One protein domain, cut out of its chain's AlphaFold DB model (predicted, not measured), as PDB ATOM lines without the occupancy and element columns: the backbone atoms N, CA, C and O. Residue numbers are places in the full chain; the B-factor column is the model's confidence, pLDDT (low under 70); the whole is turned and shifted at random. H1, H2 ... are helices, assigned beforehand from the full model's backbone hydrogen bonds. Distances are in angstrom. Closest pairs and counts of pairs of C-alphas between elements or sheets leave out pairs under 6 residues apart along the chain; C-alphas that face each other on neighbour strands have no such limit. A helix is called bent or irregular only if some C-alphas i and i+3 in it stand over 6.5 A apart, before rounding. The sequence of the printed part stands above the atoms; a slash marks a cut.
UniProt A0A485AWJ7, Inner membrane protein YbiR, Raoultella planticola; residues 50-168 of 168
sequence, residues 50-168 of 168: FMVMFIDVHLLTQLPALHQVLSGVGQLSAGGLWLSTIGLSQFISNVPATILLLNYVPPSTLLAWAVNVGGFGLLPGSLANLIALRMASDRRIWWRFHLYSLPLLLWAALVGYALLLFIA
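Overview. This is residues 50 to 168 of the 168 residues of the protein "Inner membrane protein YbiR" of Raoultella planticola (UniProt A0A485AWJ7). A flat slab of helices: the long helix H7 runs along one edge, the three helices H3, H4 and H5 pack together as the core next to its second half, and H1 packs on H4 at the opposite edge. H2 lies at a corner beyond H1, H6 lies at the other end near the beginning of H7, and residues 134 to 140 stick out there. The printed part has 119 residues with seven named helices, H1 to H7 in chain order, and no named strand; the class is all helix. It is compact, with a radius of gyration of the C-alphas of 14.9 A, and spans 43 by 37 by 18 A.

Arrangement. H7, residues 141 to 167, is the longest helix and has a kink of 25 degrees near residue 148; it is neither bent nor irregular, but only just: C-alphas 147 and 150 are 6.1 A apart. With residues 153 to 164 alone it touches H5, residues 109 to 117, at a shallow tilt of 17 degrees, opposite ways; the closest C-alphas, of Val 117 and Ala 156, are 6.1 A apart. H5 touches H3, residues 78 to 92, at a steep tilt of 40 degrees, the same way, closest at the C-alphas of Ile 86 and Ala 114, 5.3 A apart. H4, residues 94 to 101, forms a helical hairpin with H5, with the closest C-alphas, of Asn 94 and Val 115, 5.3 A apart. H3 touches H4 with residues 85 to 89 alone, at a steep tilt of 57 degrees; the closest C-alphas, of Ser 89 and Ala 97, are 5.2 A apart. H4 and H5 are the hub, touching three helices each. H1, residues 50 to 60, touches H4 at a shallow tilt of 27 degrees, the same way, with the C-alphas of Val 57 and Pro 96 closest at 5.8 A. H2, residues 64 to 70, is close to H1 but not clearly touching, about perpendicular at 87 degrees, with the C-alphas of Leu 60 and Leu 66 closest at 7.2 A. H6, residues 127 to 135, is close to H7 but not clearly touching, with the C-alphas of Leu 133 and Ile 141 closest at 7.0 A. Every O i to N i+4 pair is within hydrogen-bond range in H1, H2, H4, H5 and H6; in H3 10 of 11 are, in H7 21 of 23.

Along the chain. H7 measures 36.3 A from C-alpha 141 at (65.449, 159.787, 123.956) to C-alpha 167 at (88.901, 158.338, 151.672). H3 is 20.8 A long, and H1 15.2 A, beginning at C-alpha 50 at (56.119, 156.692, 145.091).

Size, cuts and confidence. The C-alphas farthest apart, of Gln 75 and Ser 137, are 44.4 A apart. The printed part has no cut, no link is long, and no printed residue has a pLDDT under 70.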
ATOM      1  N   PHE A  50      55.270 156.838 143.906       77.75
ATOM      2  CA  PHE A  50      56.119 156.692 145.091       77.75
ATOM      3  C   PHE A  50      55.492 155.761 146.135       77.75
ATOM      4  O   PHE A  50      56.176 154.866 146.626       77.75
ATOM      5  N   MET A  51      54.205 155.931 146.460       86.50
ATOM      6  CA  MET A  51      53.512 155.061 147.422       86.50
ATOM      7  C   MET A  51      53.523 153.593 146.980       86.50
ATOM      8  O   MET A  51      53.860 152.721 147.779       86.50
ATOM      9  N   VAL A  52      53.198 153.327 145.711       85.31
ATOM     10  CA  VAL A  52      53.211 151.969 145.144       85.31
ATOM     11  C   VAL A  52      54.620 151.385 145.176       85.31
ATOM     12  O   VAL A  52      54.787 150.265 145.641       85.31
ATOM     13  N   MET A  53      55.642 152.162 144.806       79.06
ATOM     14  CA  MET A  53      57.037 151.724 144.888       79.06
ATOM     15  C   MET A  53      57.393 151.256 146.305       79.06
ATOM     16  O   MET A  53      57.951 150.175 146.448       79.06
ATOM     17  N   PHE A  54      57.050 152.012 147.358       82.06
ATOM     18  CA  PHE A  54      57.321 151.601 148.746       82.06
ATOM     19  C   PHE A  54      56.580 150.321 149.155       82.06
ATOM     20  O   PHE A  54      57.156 149.495 149.868       82.06
ATOM     21  N   ILE A  55      55.338 150.141 148.698       87.12
ATOM     22  CA  ILE A  55      54.584 148.896 148.903       87.12
ATOM     23  C   ILE A  55      55.306 147.732 148.218       87.12
ATOM     24  O   ILE A  55      55.536 146.703 148.852       87.12
ATOM     25  N   ASP A  56      55.728 147.911 146.967       84.19
ATOM     26  CA  ASP A  56      56.458 146.892 146.213       84.19
ATOM     27  C   ASP A  56      57.769 146.523 146.913       84.19
ATOM     28  O   ASP A  56      58.056 145.339 147.078       84.19
ATOM     29  N   VAL A  57      58.540 147.501 147.410       80.62
ATOM     30  CA  VAL A  57      59.760 147.228 148.199       80.62
ATOM     31  C   VAL A  57      59.439 146.389 149.426       80.62
ATOM     32  O   VAL A  57      60.130 145.409 149.695       80.62
ATOM     33  N   HIS A  58      58.398 146.759 150.169       84.19
ATOM     34  CA  HIS A  58      58.002 146.031 151.367       84.19
ATOM     35  C   HIS A  58      57.607 144.584 151.041       84.19
ATOM     36  O   HIS A  58      58.039 143.658 151.725       84.19
ATOM     37  N   LEU A  59      56.874 144.364 149.949       86.94
ATOM     38  CA  LEU A  59      56.538 143.020 149.477       86.94
ATOM     39  C   LEU A  59      57.788 142.244 149.037       86.94
ATOM     40  O   LEU A  59      57.956 141.089 149.427       86.94
ATOM     41  N   LEU A  60      58.704 142.874 148.294       82.44
ATOM     42  CA  LEU A  60      59.975 142.267 147.885       82.44
ATOM     43  C   LEU A  60      60.813 141.844 149.096       82.44
ATOM     44  O   LEU A  60      61.390 140.758 149.084       82.44
ATOM     45  N   THR A  61      60.843 142.656 150.157       80.56
ATOM     46  CA  THR A  61      61.571 142.335 151.397       80.56
ATOM     47  C   THR A  61      60.993 141.150 152.162       80.56
ATOM     48  O   THR A  61      61.656 140.674 153.069       80.56
ATOM     49  N   GLN A  62      59.795 140.670 151.816       84.44
ATOM     50  CA  GLN A  62      59.176 139.487 152.421       84.44
ATOM     51  C   GLN A  62      59.335 138.229 151.553       84.44
ATOM     52  O   GLN A  62      58.961 137.136 151.980       84.44
ATOM     53  N   LEU A  63      59.865 138.352 150.328       86.75
ATOM     54  CA  LEU A  63      60.001 137.219 149.415       86.75
ATOM     55  C   LEU A  63      61.143 136.285 149.859       86.75
ATOM     56  O   LEU A  63      62.309 136.689 149.829       86.75
ATOM     57  N   PRO A  64      60.866 134.999 150.160       82.75
ATOM     58  CA  PRO A  64      61.885 134.056 150.632       82.75
ATOM     59  C   PRO A  64      63.045 133.859 149.646       82.75
ATOM     60  O   PRO A  64      64.201 133.760 150.049       82.75
ATOM     61  N   ALA A  65      62.745 133.855 148.343       84.31
ATOM     62  CA  ALA A  65      63.754 133.740 147.290       84.31
ATOM     63  C   ALA A  65      64.765 134.895 147.337       84.31
ATOM     64  O   ALA A  65      65.957 134.699 147.108       84.31
ATOM     65  N   LEU A  66      64.295 136.098 147.675       81.06
ATOM     66  CA  LEU A  66      65.127 137.288 147.741       81.06
ATOM     67  C   LEU A  66      66.042 137.245 148.972       81.06
ATOM     68  O   LEU A  66      67.229 137.537 148.856       81.06
ATOM     69  N   HIS A  67      65.531 136.770 150.115       79.94
ATOM     70  CA  HIS A  67      66.357 136.491 151.295       79.94
ATOM     71  C   HIS A  67      67.453 135.467 151.003       79.94
ATOM     72  O   HIS A  67      68.597 135.664 151.405       79.94
ATOM     73  N   GLN A  68      67.134 134.392 150.281       80.12
ATOM     74  CA  GLN A  68      68.115 133.361 149.951       80.12
ATOM     75  C   GLN A  68      69.256 133.923 149.092       80.12
ATOM     76  O   GLN A  68      70.421 133.663 149.386       80.12
ATOM     77  N   VAL A  69      68.934 134.752 148.094       80.75
ATOM     78  CA  VAL A  69      69.928 135.395 147.218       80.75
ATOM     79  C   VAL A  69      70.740 136.468 147.953       80.75
ATOM     80  O   VAL A  69      71.947 136.573 147.740       80.75
ATOM     81  N   LEU A  70      70.110 137.261 148.826       82.75
ATOM     82  CA  LEU A  70      70.756 138.409 149.476       82.75
ATOM     83  C   LEU A  70      71.424 138.086 150.817       82.75
ATOM     84  O   LEU A  70      72.248 138.870 151.282       82.75
ATOM     85  N   SER A  71      71.139 136.928 151.417       78.31
ATOM     86  CA  SER A  71      71.738 136.493 152.690       78.31
ATOM     87  C   SER A  71      73.273 136.506 152.686       78.31
ATOM     88  O   SER A  71      73.890 136.808 153.706       78.31
ATOM     89  N   GLY A  72      73.897 136.242 151.533       80.62
ATOM     90  CA  GLY A  72      75.352 136.271 151.362       80.62
ATOM     91  C   GLY A  72      75.944 137.660 151.105       80.62
ATOM     92  O   GLY A  72      77.164 137.812 151.147       80.62
ATOM     93  N   VAL A  73      75.123 138.686 150.854       86.06
ATOM     94  CA  VAL A  73      75.607 140.025 150.459       86.06
ATOM     95  C   VAL A  73      76.421 140.685 151.571       86.06
ATOM     96  O   VAL A  73      77.431 141.323 151.282       86.06
ATOM     97  N   GLY A  74      76.053 140.465 152.835       79.75
ATOM     98  CA  GLY A  74      76.811 140.968 153.987       79.75
ATOM     99  C   GLY A  74      78.194 140.334 154.171       79.75
ATOM    100  O   GLY A  74      79.004 140.868 154.920       79.75
ATOM    101  N   GLN A  75      78.482 139.223 153.486       86.44
ATOM    102  CA  GLN A  75      79.780 138.536 153.531       86.44
ATOM    103  C   GLN A  75      80.669 138.868 152.324       86.44
ATOM    104  O   GLN A  75      81.797 138.381 152.233       86.44
ATOM    105  N   LEU A  76      80.176 139.671 151.376       89.69
ATOM    106  CA  LEU A  76      80.960 140.072 150.215       89.69
ATOM    107  C   LEU A  76      82.121 140.983 150.624       89.69
ATOM    108  O   LEU A  76      82.032 141.769 151.567       89.69
ATOM    109  N   SER A  77      83.204 140.928 149.848       92.88
ATOM    110  CA  SER A  77      84.260 141.935 149.930       92.88
ATOM    111  C   SER A  77      83.704 143.324 149.597       92.88
ATOM    112  O   SER A  77      82.683 143.444 148.920       92.88
ATOM    113  N   ALA A  78      84.406 144.389 149.992       91.81
ATOM    114  CA  ALA A  78      84.003 145.763 149.678       91.81
ATOM    115  C   ALA A  78      83.732 145.976 148.173       91.81
ATOM    116  O   ALA A  78      82.741 146.597 147.800       91.81
ATOM    117  N   GLY A  79      84.570 145.408 147.296       93.75
ATOM    118  CA  GLY A  79      84.357 145.457 145.844       93.75
ATOM    119  C   GLY A  79      83.149 144.635 145.379       93.75
ATOM    120  O   GLY A  79      82.397 145.078 144.513       93.75
ATOM    121  N   GLY A  80      82.916 143.467 145.986       93.88
ATOM    122  CA  GLY A  80      81.731 142.652 145.713       93.88
ATOM    123  C   GLY A  80      80.439 143.363 146.111       93.88
ATOM    124  O   GLY A  80      79.498 143.398 145.321       93.88
ATOM    125  N   LEU A  81      80.419 143.983 147.294       94.56
ATOM    126  CA  LEU A  81      79.300 144.787 147.777       94.56
ATOM    127  C   LEU A  81      79.074 146.024 146.897       94.56
ATOM    128  O   LEU A  81      77.931 146.336 146.578       94.56
ATOM    129  N   TRP A  82      80.140 146.697 146.455       95.94
ATOM    130  CA  TRP A  82      80.061 147.839 145.539       95.94
ATOM    131  C   TRP A  82      79.355 147.474 144.226       95.94
ATOM    132  O   TRP A  82      78.371 148.110 143.843       95.94
ATOM    133  N   LEU A  83      79.812 146.410 143.561       95.88
ATOM    134  CA  LEU A  83      79.267 145.986 142.271       95.88
ATOM    135  C   LEU A  83      77.853 145.411 142.389       95.88
ATOM    136  O   LEU A  83      76.996 145.733 141.563       95.88
ATOM    137  N   SER A  84      77.586 144.586 143.407       94.25
ATOM    138  CA  SER A  84      76.257 143.998 143.612       94.25
ATOM    139  C   SER A  84      75.217 145.066 143.947       94.25
ATOM    140  O   SER A  84      74.106 145.024 143.422       94.25
ATOM    141  N   THR A  85      75.599 146.069 144.739       95.19
ATOM    142  CA  THR A  85      74.741 147.204 145.090       95.19
ATOM    143  C   THR A  85      74.437 148.083 143.879       95.19
ATOM    144  O   THR A  85      73.274 148.426 143.656       95.19
ATOM    145  N   ILE A  86      75.450 148.408 143.062       96.25
ATOM    146  CA  ILE A  86      75.248 149.122 141.791       96.25
ATOM    147  C   ILE A  86      74.280 148.336 140.905       96.25
ATOM    148  O   ILE A  86      73.303 148.901 140.418       96.25
ATOM    149  N   GLY A  87      74.525 147.034 140.728       94.12
ATOM    150  CA  GLY A  87      73.677 146.163 139.920       94.12
ATOM    151  C   GLY A  87      72.232 146.153 140.409       94.12
ATOM    152  O   GLY A  87      71.321 146.413 139.629       94.12
ATOM    153  N   LEU A  88      72.009 145.935 141.706       92.25
ATOM    154  CA  LEU A  88      70.668 145.914 142.290       92.25
ATOM    155  C   LEU A  88      69.940 147.252 142.106       92.25
ATOM    156  O   LEU A  88      68.775 147.276 141.699       92.25
ATOM    157  N   SER A  89      70.637 148.363 142.347       93.69
ATOM    158  CA  SER A  89      70.082 149.705 142.177       93.69
ATOM    159  C   SER A  89      69.689 150.010 140.733       93.69
ATOM    160  O   SER A  89      68.782 150.807 140.531       93.69
ATOM    161  N   GLN A  90      70.310 149.389 139.729       93.00
ATOM    162  CA  GLN A  90      69.925 149.580 138.324       93.00
ATOM    163  C   GLN A  90      68.558 148.968 138.001       93.00
ATOM    164  O   GLN A  90      67.868 149.463 137.110       93.00
ATOM    165  N   PHE A  91      68.170 147.901 138.708       88.06
ATOM    166  CA  PHE A  91      66.931 147.163 138.448       88.06
ATOM    167  C   PHE A  91      65.770 147.592 139.347       88.06
ATOM    168  O   PHE A  91      64.646 147.684 138.861       88.06
ATOM    169  N   ILE A  92      66.026 147.852 140.634       85.69
ATOM    170  CA  ILE A  92      64.978 148.174 141.626       85.69
ATOM    171  C   ILE A  92      64.948 149.678 141.955       85.69
ATOM    172  O   ILE A  92      64.073 150.146 142.672       85.69
ATOM    173  N   SER A  93      65.860 150.466 141.385       88.56
ATOM    174  CA  SER A  93      66.115 151.880 141.690       88.56
ATOM    175  C   SER A  93      66.833 152.134 143.019       88.56
ATOM    176  O   SER A  93      66.856 151.300 143.926       88.56
ATOM    177  N   ASN A  94      67.442 153.314 143.124       91.44
ATOM    178  CA  ASN A  94      68.295 153.698 144.245       91.44
ATOM    179  C   ASN A  94      67.594 153.657 145.620       91.44
ATOM    180  O   ASN A  94      68.106 153.061 146.569       91.44
ATOM    181  N   VAL A  95      66.409 154.250 145.765       88.56
ATOM    182  CA  VAL A  95      65.722 154.304 147.072       88.56
ATOM    183  C   VAL A  95      65.308 152.903 147.574       88.56
ATOM    184  O   VAL A  95      65.729 152.522 148.669       88.56
ATOM    185  N   PRO A  96      64.581 152.080 146.796       87.31
ATOM    186  CA  PRO A  96      64.292 150.685 147.117       87.31
ATOM    187  C   PRO A  96      65.506 149.813 147.398       87.31
ATOM    188  O   PRO A  96      65.497 149.072 148.378       87.31
ATOM    189  N   ALA A  97      66.552 149.899 146.569       90.81
ATOM    190  CA  ALA A  97      67.757 149.098 146.760       90.81
ATOM    191  C   ALA A  97      68.428 149.417 148.102       90.81
ATOM    192  O   ALA A  97      68.878 148.503 148.789       90.81
ATOM    193  N   THR A  98      68.424 150.691 148.512       91.94
ATOM    194  CA  THR A  98      68.934 151.112 149.826       91.94
ATOM    195  C   THR A  98      68.129 150.470 150.951       91.94
ATOM    196  O   THR A  98      68.700 149.807 151.813       91.94
ATOM    197  N   ILE A  99      66.802 150.630 150.932       89.19
ATOM    198  CA  ILE A  99      65.908 150.109 151.980       89.19
ATOM    199  C   ILE A  99      66.046 148.593 152.098       89.19
ATOM    200  O   ILE A  99      66.152 148.065 153.201       89.19
ATOM    201  N   LEU A 100      66.090 147.901 150.963       88.75
ATOM    202  CA  LEU A 100      66.244 146.459 150.909       88.75
ATOM    203  C   LEU A 100      67.591 146.008 151.495       88.75
ATOM    204  O   LEU A 100      67.602 145.156 152.383       88.75
ATOM    205  N   LEU A 101      68.710 146.585 151.043       91.44
ATOM    206  CA  LEU A 101      70.057 146.184 151.472       91.44
ATOM    207  C   LEU A 101      70.349 146.512 152.938       91.44
ATOM    208  O   LEU A 101      71.085 145.764 153.580       91.44
ATOM    209  N   LEU A 102      69.733 147.559 153.495       91.75
ATOM    210  CA  LEU A 102      69.861 147.907 154.916       91.75
ATOM    211  C   LEU A 102      69.287 146.844 155.870       91.75
ATOM    212  O   LEU A 102      69.590 146.881 157.059       91.75
ATOM    213  N   ASN A 103      68.516 145.870 155.373       87.94
ATOM    214  CA  ASN A 103      68.106 144.703 156.164       87.94
ATOM    215  C   ASN A 103      69.218 143.645 156.306       87.94
ATOM    216  O   ASN A 103      69.103 142.756 157.145       87.94
ATOM    217  N   TYR A 104      70.273 143.714 155.486       88.69
ATOM    218  CA  TYR A 104      71.334 142.698 155.417       88.69
ATOM    219  C   TYR A 104      72.729 143.255 155.708       88.69
ATOM    220  O   TYR A 104      73.606 142.512 156.145       88.69
ATOM    221  N   VAL A 105      72.954 144.543 155.442       91.25
ATOM    222  CA  VAL A 105      74.259 145.203 155.553       91.25
ATOM    223  C   VAL A 105      74.104 146.488 156.365       91.25
ATOM    224  O   VAL A 105      73.146 147.230 156.135       91.25
ATOM    225  N   PRO A 106      75.028 146.796 157.295       90.56
ATOM    226  CA  PRO A 106      74.965 148.042 158.044       90.56
ATOM    227  C   PRO A 106      75.071 149.270 157.122       90.56
ATOM    228  O   PRO A 106      75.761 149.227 156.093       90.56
ATOM    229  N   PRO A 107      74.438 150.395 157.500       94.00
ATOM    230  CA  PRO A 107      74.580 151.649 156.772       94.00
ATOM    231  C   PRO A 107      76.052 152.074 156.744       94.00
ATOM    232  O   PRO A 107      76.708 152.173 157.778       94.00
ATOM    233  N   SER A 108      76.577 152.320 155.545       93.88
ATOM    234  CA  SER A 108      77.973 152.701 155.324       93.88
ATOM    235  C   SER A 108      78.098 153.658 154.143       93.88
ATOM    236  O   SER A 108      77.237 153.691 153.258       93.88
ATOM    237  N   THR A 109      79.200 154.412 154.097       94.56
ATOM    238  CA  THR A 109      79.524 155.296 152.966       94.56
ATOM    239  C   THR A 109      79.582 154.518 151.653       94.56
ATOM    240  O   THR A 109      79.070 154.993 150.644       94.56
ATOM    241  N   LEU A 110      80.122 153.294 151.681       95.31
ATOM    242  CA  LEU A 110      80.178 152.401 150.524       95.31
ATOM    243  C   LEU A 110      78.788 152.104 149.977       95.31
ATOM    244  O   LEU A 110      78.560 152.297 148.786       95.31
ATOM    245  N   LEU A 111      77.858 151.690 150.839       95.56
ATOM    246  CA  LEU A 111      76.487 151.403 150.430       95.56
ATOM    247  C   LEU A 111      75.818 152.659 149.850       95.56
ATOM    248  O   LEU A 111      75.264 152.612 148.754       95.56
ATOM    249  N   ALA A 112      75.934 153.797 150.540       95.25
ATOM    250  CA  ALA A 112      75.343 155.059 150.098       95.25
ATOM    251  C   ALA A 112      75.878 155.513 148.728       95.25
ATOM    252  O   ALA A 112      75.117 155.985 147.882       95.25
ATOM    253  N   TRP A 113      77.180 155.362 148.487       96.44
ATOM    254  CA  TRP A 113      77.797 155.720 147.212       96.44
ATOM    255  C   TRP A 113      77.422 154.731 146.110       96.44
ATOM    256  O   TRP A 113      76.983 155.157 145.042       96.44
ATOM    257  N   ALA A 114      77.529 153.427 146.369       96.31
ATOM    258  CA  ALA A 114      77.248 152.385 145.387       96.31
ATOM    259  C   ALA A 114      75.802 152.449 144.884       96.31
ATOM    260  O   ALA A 114      75.563 152.376 143.677       96.31
ATOM    261  N   VAL A 115      74.831 152.649 145.783       95.50
ATOM    262  CA  VAL A 115      73.423 152.771 145.388       95.50
ATOM    263  C   VAL A 115      73.194 154.018 144.523       95.50
ATOM    264  O   VAL A 115      72.507 153.955 143.507       95.50
ATOM    265  N   ASN A 116      73.805 155.155 144.864       95.25
ATOM    266  CA  ASN A 116      73.661 156.370 144.054       95.25
ATOM    267  C   ASN A 116      74.338 156.250 142.684       95.25
ATOM    268  O   ASN A 116      73.750 156.653 141.682       95.25
ATOM    269  N   VAL A 117      75.526 155.642 142.614       95.94
ATOM    270  CA  VAL A 117      76.192 155.325 141.340       95.94
ATOM    271  C   VAL A 117      75.306 154.415 140.488       95.94
ATOM    272  O   VAL A 117      75.113 154.666 139.298       95.94
ATOM    273  N   GLY A 118      74.687 153.411 141.110       94.62
ATOM    274  CA  GLY A 118      73.697 152.547 140.480       94.62
ATOM    275  C   GLY A 118      72.440 153.269 139.980       94.62
ATOM    276  O   GLY A 118      71.706 152.693 139.185       94.62
ATOM    277  N   GLY A 119      72.217 154.532 140.336       91.81
ATOM    278  CA  GLY A 119      71.150 155.355 139.772       91.81
ATOM    279  C   GLY A 119      71.420 155.883 138.359       91.81
ATOM    280  O   GLY A 119      70.473 156.242 137.662       91.81
ATOM    281  N   PHE A 120      72.676 155.922 137.900       91.81
ATOM    282  CA  PHE A 120      73.029 156.607 136.648       91.81
ATOM    283  C   PHE A 120      72.731 155.838 135.367       91.81
ATOM    284  O   PHE A 120      72.674 156.461 134.322       91.81
ATOM    285  N   GLY A 121      72.597 154.514 135.400       89.94
ATOM    286  CA  GLY A 121      72.634 153.705 134.174       89.94
ATOM    287  C   GLY A 121      71.271 153.532 133.517       89.94
ATOM    288  O   GLY A 121      70.929 154.243 132.577       89.94
ATOM    289  N   LEU A 122      70.502 152.541 133.951       89.62
ATOM    290  CA  LEU A 122      69.222 152.197 133.348       89.62
ATOM    291  C   LEU A 122      68.108 153.160 133.784       89.62
ATOM    292  O   LEU A 122      68.161 153.795 134.833       89.62
ATOM    293  N   LEU A 123      67.055 153.238 132.973       84.38
ATOM    294  CA  LEU A 123      65.858 154.027 133.254       84.38
ATOM    295  C   LEU A 123      65.166 153.644 134.567       84.38
ATOM    296  O   LEU A 123      64.867 154.552 135.338       84.38
ATOM    297  N   PRO A 124      64.961 152.349 134.880       80.62
ATOM    298  CA  PRO A 124      64.501 151.948 136.208       80.62
ATOM    299  C   PRO A 124      65.514 152.233 137.324       80.62
ATOM    300  O   PRO A 124      65.139 152.176 138.484       80.62
ATOM    301  N   GLY A 125      66.771 152.573 137.019       78.31
ATOM    302  CA  GLY A 125      67.814 152.779 138.027       78.31
ATOM    303  C   GLY A 125      67.572 153.976 138.953       78.31
ATOM    304  O   GLY A 125      68.044 153.998 140.090       78.31
ATOM    305  N   SER A 126      66.798 154.970 138.516       85.81
ATOM    306  CA  SER A 126      66.415 156.104 139.357       85.81
ATOM    307  C   SER A 126      65.136 156.766 138.863       85.81
ATOM    308  O   SER A 126      64.902 156.899 137.662       85.81
ATOM    309  N   LEU A 127      64.347 157.296 139.796       80.25
ATOM    310  CA  LEU A 127      63.190 158.131 139.473       80.25
ATOM    311  C   LEU A 127      63.587 159.401 138.711       80.25
ATOM    312  O   LEU A 127      62.824 159.859 137.863       80.25
ATOM    313  N   ALA A 128      64.797 159.925 138.934       83.00
ATOM    314  CA  ALA A 128      65.322 161.050 138.164       83.00
ATOM    315  C   ALA A 128      65.394 160.732 136.658       83.00
ATOM    316  O   ALA A 128      65.059 161.582 135.833       83.00
ATOM    317  N   ASN A 129      65.734 159.491 136.295       86.69
ATOM    318  CA  ASN A 129      65.818 159.055 134.900       86.69
ATOM    319  C   ASN A 129      64.424 159.002 134.258       86.69
ATOM    320  O   ASN A 129      64.237 159.439 133.122       86.69
ATOM    321  N   LEU A 130      63.418 158.531 135.006       80.69
ATOM    322  CA  LEU A 130      62.023 158.520 134.556       80.69
ATOM    323  C   LEU A 130      61.447 159.934 134.412       80.69
ATOM    324  O   LEU A 130      60.696 160.195 133.471       80.69
ATOM    325  N   ILE A 131      61.809 160.859 135.305       81.50
ATOM    326  CA  ILE A 131      61.421 162.273 135.199       81.50
ATOM    327  C   ILE A 131      62.057 162.899 133.953       81.50
ATOM    328  O   ILE A 131      61.353 163.533 133.170       81.50
ATOM    329  N   ALA A 132      63.352 162.666 133.715       82.75
ATOM    330  CA  ALA A 132      64.047 163.170 132.531       82.75
ATOM    331  C   ALA A 132      63.399 162.675 131.225       82.75
ATOM    332  O   ALA A 132      63.208 163.463 130.298       82.75
ATOM    333  N   LEU A 133      62.984 161.404 131.170       80.19
ATOM    334  CA  LEU A 133      62.199 160.880 130.048       80.19
ATOM    335  C   LEU A 133      60.853 161.582 129.883       80.19
ATOM    336  O   LEU A 133      60.475 161.899 128.762       80.19
ATOM    337  N   ARG A 134      60.112 161.794 130.976       78.44
ATOM    338  CA  ARG A 134      58.800 162.458 130.923       78.44
ATOM    339  C   ARG A 134      58.910 163.906 130.454       78.44
ATOM    340  O   ARG A 134      58.015 164.383 129.766       78.44
ATOM    341  N   MET A 135      59.990 164.596 130.819       80.38
ATOM    342  CA  MET A 135      60.257 165.969 130.381       80.38
ATOM    343  C   MET A 135      60.675 166.042 128.911       80.38
ATOM    344  O   MET A 135      60.411 167.035 128.234       80.38
ATOM    345  N   ALA A 136      61.328 165.000 128.407       77.50
ATOM    346  CA  ALA A 136      61.722 164.918 127.018       77.50
ATOM    347  C   ALA A 136      60.610 164.308 126.162       77.50
ATOM    348  O   ALA A 136      60.491 163.094 126.023       77.50
ATOM    349  N   SER A 137      59.830 165.166 125.515       71.69
ATOM    350  CA  SER A 137      58.737 164.797 124.603       71.69
ATOM    351  C   SER A 137      59.192 164.143 123.275       71.69
ATOM    352  O   SER A 137      58.583 164.387 122.236       71.69
ATOM    353  N   ASP A 138      60.258 163.329 123.264       81.38
ATOM    354  CA  ASP A 138      60.777 162.624 122.080       81.38
ATOM    355  C   ASP A 138      61.038 161.135 122.373       81.38
ATOM    356  O   ASP A 138      61.864 160.770 123.206       81.38
ATOM    357  N   ARG A 139      60.390 160.250 121.606       72.12
ATOM    358  CA  ARG A 139      60.533 158.783 121.672       72.12
ATOM    359  C   ARG A 139      61.982 158.305 121.473       72.12
ATOM    360  O   ARG A 139      62.348 157.241 121.971       72.12
ATOM    361  N   ARG A 140      62.818 159.064 120.754       80.38
ATOM    362  CA  ARG A 140      64.232 158.725 120.496       80.38
ATOM    363  C   ARG A 140      65.120 158.887 121.723       80.38
ATOM    364  O   ARG A 140      66.255 158.400 121.712       80.38
ATOM    365  N   ILE A 141      64.633 159.549 122.774       82.56
ATOM    366  CA  ILE A 141      65.449 159.787 123.956       82.56
ATOM    367  C   ILE A 141      65.768 158.499 124.719       82.56
ATOM    368  O   ILE A 141      66.810 158.438 125.354       82.56
ATOM    369  N   TRP A 142      64.956 157.447 124.585       81.62
ATOM    370  CA  TRP A 142      65.208 156.154 125.232       81.62
ATOM    371  C   TRP A 142      66.610 155.610 124.916       81.62
ATOM    372  O   TRP A 142      67.376 155.287 125.817       81.62
ATOM    373  N   TRP A 143      66.995 155.599 123.636       84.56
ATOM    374  CA  TRP A 143      68.320 155.133 123.213       84.56
ATOM    375  C   TRP A 143      69.428 156.139 123.513       84.56
ATOM    376  O   TRP A 143      70.510 155.752 123.950       84.56
ATOM    377  N   ARG A 144      69.169 157.436 123.300       87.44
ATOM    378  CA  ARG A 144      70.158 158.490 123.573       87.44
ATOM    379  C   ARG A 144      70.509 158.557 125.051       87.44
ATOM    380  O   ARG A 144      71.674 158.722 125.376       87.44
ATOM    381  N   PHE A 145      69.524 158.386 125.927       89.88
ATOM    382  CA  PHE A 145      69.727 158.325 127.365       89.88
ATOM    383  C   PHE A 145      70.741 157.232 127.704       89.88
ATOM    384  O   PHE A 145      71.795 157.547 128.242       89.88
ATOM    385  N   HIS A 146      70.493 155.990 127.274       90.81
ATOM    386  CA  HIS A 146      71.391 154.863 127.544       90.81
ATOM    387  C   HIS A 146      72.796 155.027 126.960       90.81
ATOM    388  O   HIS A 146      73.770 154.579 127.566       90.81
ATOM    389  N   LEU A 147      72.917 155.711 125.821       91.50
ATOM    390  CA  LEU A 147      74.209 156.016 125.210       91.50
ATOM    391  C   LEU A 147      75.084 156.916 126.094       91.50
ATOM    392  O   LEU A 147      76.297 156.748 126.092       91.50
ATOM    393  N   TYR A 148      74.497 157.852 126.844       91.19
ATOM    394  CA  TYR A 148      75.241 158.717 127.771       91.19
ATOM    395  C   TYR A 148      75.320 158.134 129.184       91.19
ATOM    396  O   TYR A 148      76.329 158.281 129.873       91.19
ATOM    397  N   SER A 149      74.262 157.456 129.611       93.12
ATOM    398  CA  SER A 149      74.071 157.015 130.984       93.12
ATOM    399  C   SER A 149      74.928 155.792 131.333       93.12
ATOM    400  O   SER A 149      75.469 155.716 132.433       93.12
ATOM    401  N   LEU A 150      75.144 154.862 130.390       94.25
ATOM    402  CA  LEU A 150      75.995 153.687 130.610       94.25
ATOM    403  C   LEU A 150      77.493 154.037 130.687       94.25
ATOM    404  O   LEU A 150      78.148 153.565 131.619       94.25
ATOM    405  N   PRO A 151      78.066 154.885 129.805       95.56
ATOM    406  CA  PRO A 151      79.428 155.380 130.000       95.56
ATOM    407  C   PRO A 151      79.592 156.157 131.307       95.56
ATOM    408  O   PRO A 151      80.593 155.972 131.997       95.56
ATOM    409  N   LEU A 152      78.601 156.978 131.677       95.12
ATOM    410  CA  LEU A 152      78.610 157.691 132.953       95.12
ATOM    411  C   LEU A 152      78.582 156.722 134.141       95.12
ATOM    412  O   LEU A 152      79.337 156.919 135.086       95.12
ATOM    413  N   LEU A 153      77.763 155.668 134.083       96.06
ATOM    414  CA  LEU A 153      77.725 154.618 135.100       96.06
ATOM    415  C   LEU A 153      79.095 153.959 135.259       96.06
ATOM    416  O   LEU A 153      79.569 153.823 136.380       96.06
ATOM    417  N   LEU A 154      79.731 153.557 134.155       96.62
ATOM    418  CA  LEU A 154      81.053 152.928 134.194       96.62
ATOM    419  C   LEU A 154      82.100 153.877 134.777       96.62
ATOM    420  O   LEU A 154      82.859 153.491 135.664       96.62
ATOM    421  N   TRP A 155      82.107 155.129 134.320       97.38
ATOM    422  CA  TRP A 155      83.003 156.152 134.841       97.38
ATOM    423  C   TRP A 155      82.784 156.376 136.345       97.38
ATOM    424  O   TRP A 155      83.739 156.320 137.115       97.38
ATOM    425  N   ALA A 156      81.534 156.539 136.783       96.50
ATOM    426  CA  ALA A 156      81.181 156.755 138.183       96.50
ATOM    427  C   ALA A 156      81.469 155.522 139.056       96.50
ATOM    428  O   ALA A 156      81.904 155.671 140.195       96.50
ATOM    429  N   ALA A 157      81.287 154.310 138.529       96.69
ATOM    430  CA  ALA A 157      81.610 153.069 139.227       96.69
ATOM    431  C   ALA A 157      83.115 152.924 139.469       96.69
ATOM    432  O   ALA A 157      83.512 152.513 140.556       96.69
ATOM    433  N   LEU A 158      83.942 153.281 138.485       96.62
ATOM    434  CA  LEU A 158      85.399 153.199 138.592       96.62
ATOM    435  C   LEU A 158      85.967 154.328 139.453       96.62
ATOM    436  O   LEU A 158      86.684 154.071 140.417       96.62
ATOM    437  N   VAL A 159      85.624 155.577 139.128       96.50
ATOM    438  CA  VAL A 159      86.122 156.759 139.842       96.50
ATOM    439  C   VAL A 159      85.575 156.801 141.264       96.50
ATOM    440  O   VAL A 159      86.330 157.064 142.193       96.50
ATOM    441  N   GLY A 160      84.292 156.492 141.456       94.88
ATOM    442  CA  GLY A 160      83.671 156.440 142.777       94.88
ATOM    443  C   GLY A 160      84.317 155.392 143.678       94.88
ATOM    444  O   GLY A 160      84.619 155.696 144.828       94.88
ATOM    445  N   TYR A 161      84.608 154.197 143.152       95.50
ATOM    446  CA  TYR A 161      85.308 153.170 143.923       95.50
ATOM    447  C   TYR A 161      86.750 153.569 144.239       95.50
ATOM    448  O   TYR A 161      87.187 153.424 145.376       95.50
ATOM    449  N   ALA A 162      87.474 154.129 143.264       94.69
ATOM    450  CA  ALA A 162      88.832 154.619 143.480       94.69
ATOM    451  C   ALA A 162      88.872 155.699 144.571       94.69
ATOM    452  O   ALA A 162      89.658 155.591 145.505       94.69
ATOM    453  N   LEU A 163      87.990 156.700 144.498       95.19
ATOM    454  CA  LEU A 163      87.867 157.743 145.520       95.19
ATOM    455  C   LEU A 163      87.508 157.164 146.888       95.19
ATOM    456  O   LEU A 163      88.057 157.605 147.893       95.19
ATOM    457  N   LEU A 164      86.628 156.164 146.934       93.00
ATOM    458  CA  LEU A 164      86.270 155.507 148.184       93.00
ATOM    459  C   LEU A 164      87.481 154.826 148.834       93.00
ATOM    460  O   LEU A 164      87.646 154.953 150.038       93.00
ATOM    461  N   LEU A 165      88.361 154.193 148.051       91.44
ATOM    462  CA  LEU A 165      89.619 153.614 148.549       91.44
ATOM    463  C   LEU A 165      90.638 154.662 149.028       91.44
ATOM    464  O   LEU A 165      91.544 154.318 149.780       91.44
ATOM    465  N   PHE A 166      90.539 155.914 148.573       91.69
ATOM    466  CA  PHE A 166      91.400 157.003 149.049       91.69
ATOM    467  C   PHE A 166      90.879 157.660 150.334       91.69
ATOM    468  O   PHE A 166      91.668 158.261 151.061       91.69
ATOM    469  N   ILE A 167      89.565 157.617 150.573       86.44
ATOM    470  CA  ILE A 167      88.901 158.338 151.672       86.44
ATOM    471  C   ILE A 167      88.575 157.409 152.857       86.44
ATOM    472  O   ILE A 167      88.481 157.896 153.984       86.44
ATOM    473  N   ALA A 168      88.376 156.109 152.612       72.44
ATOM    474  CA  ALA A 168      88.077 155.084 153.618       72.44
ATOM    475  C   ALA A 168      89.332 154.312 154.042       72.44
ATOM    476  O   ALA A 168      89.400 153.954 155.239       72.44
TER     477      ALA A 168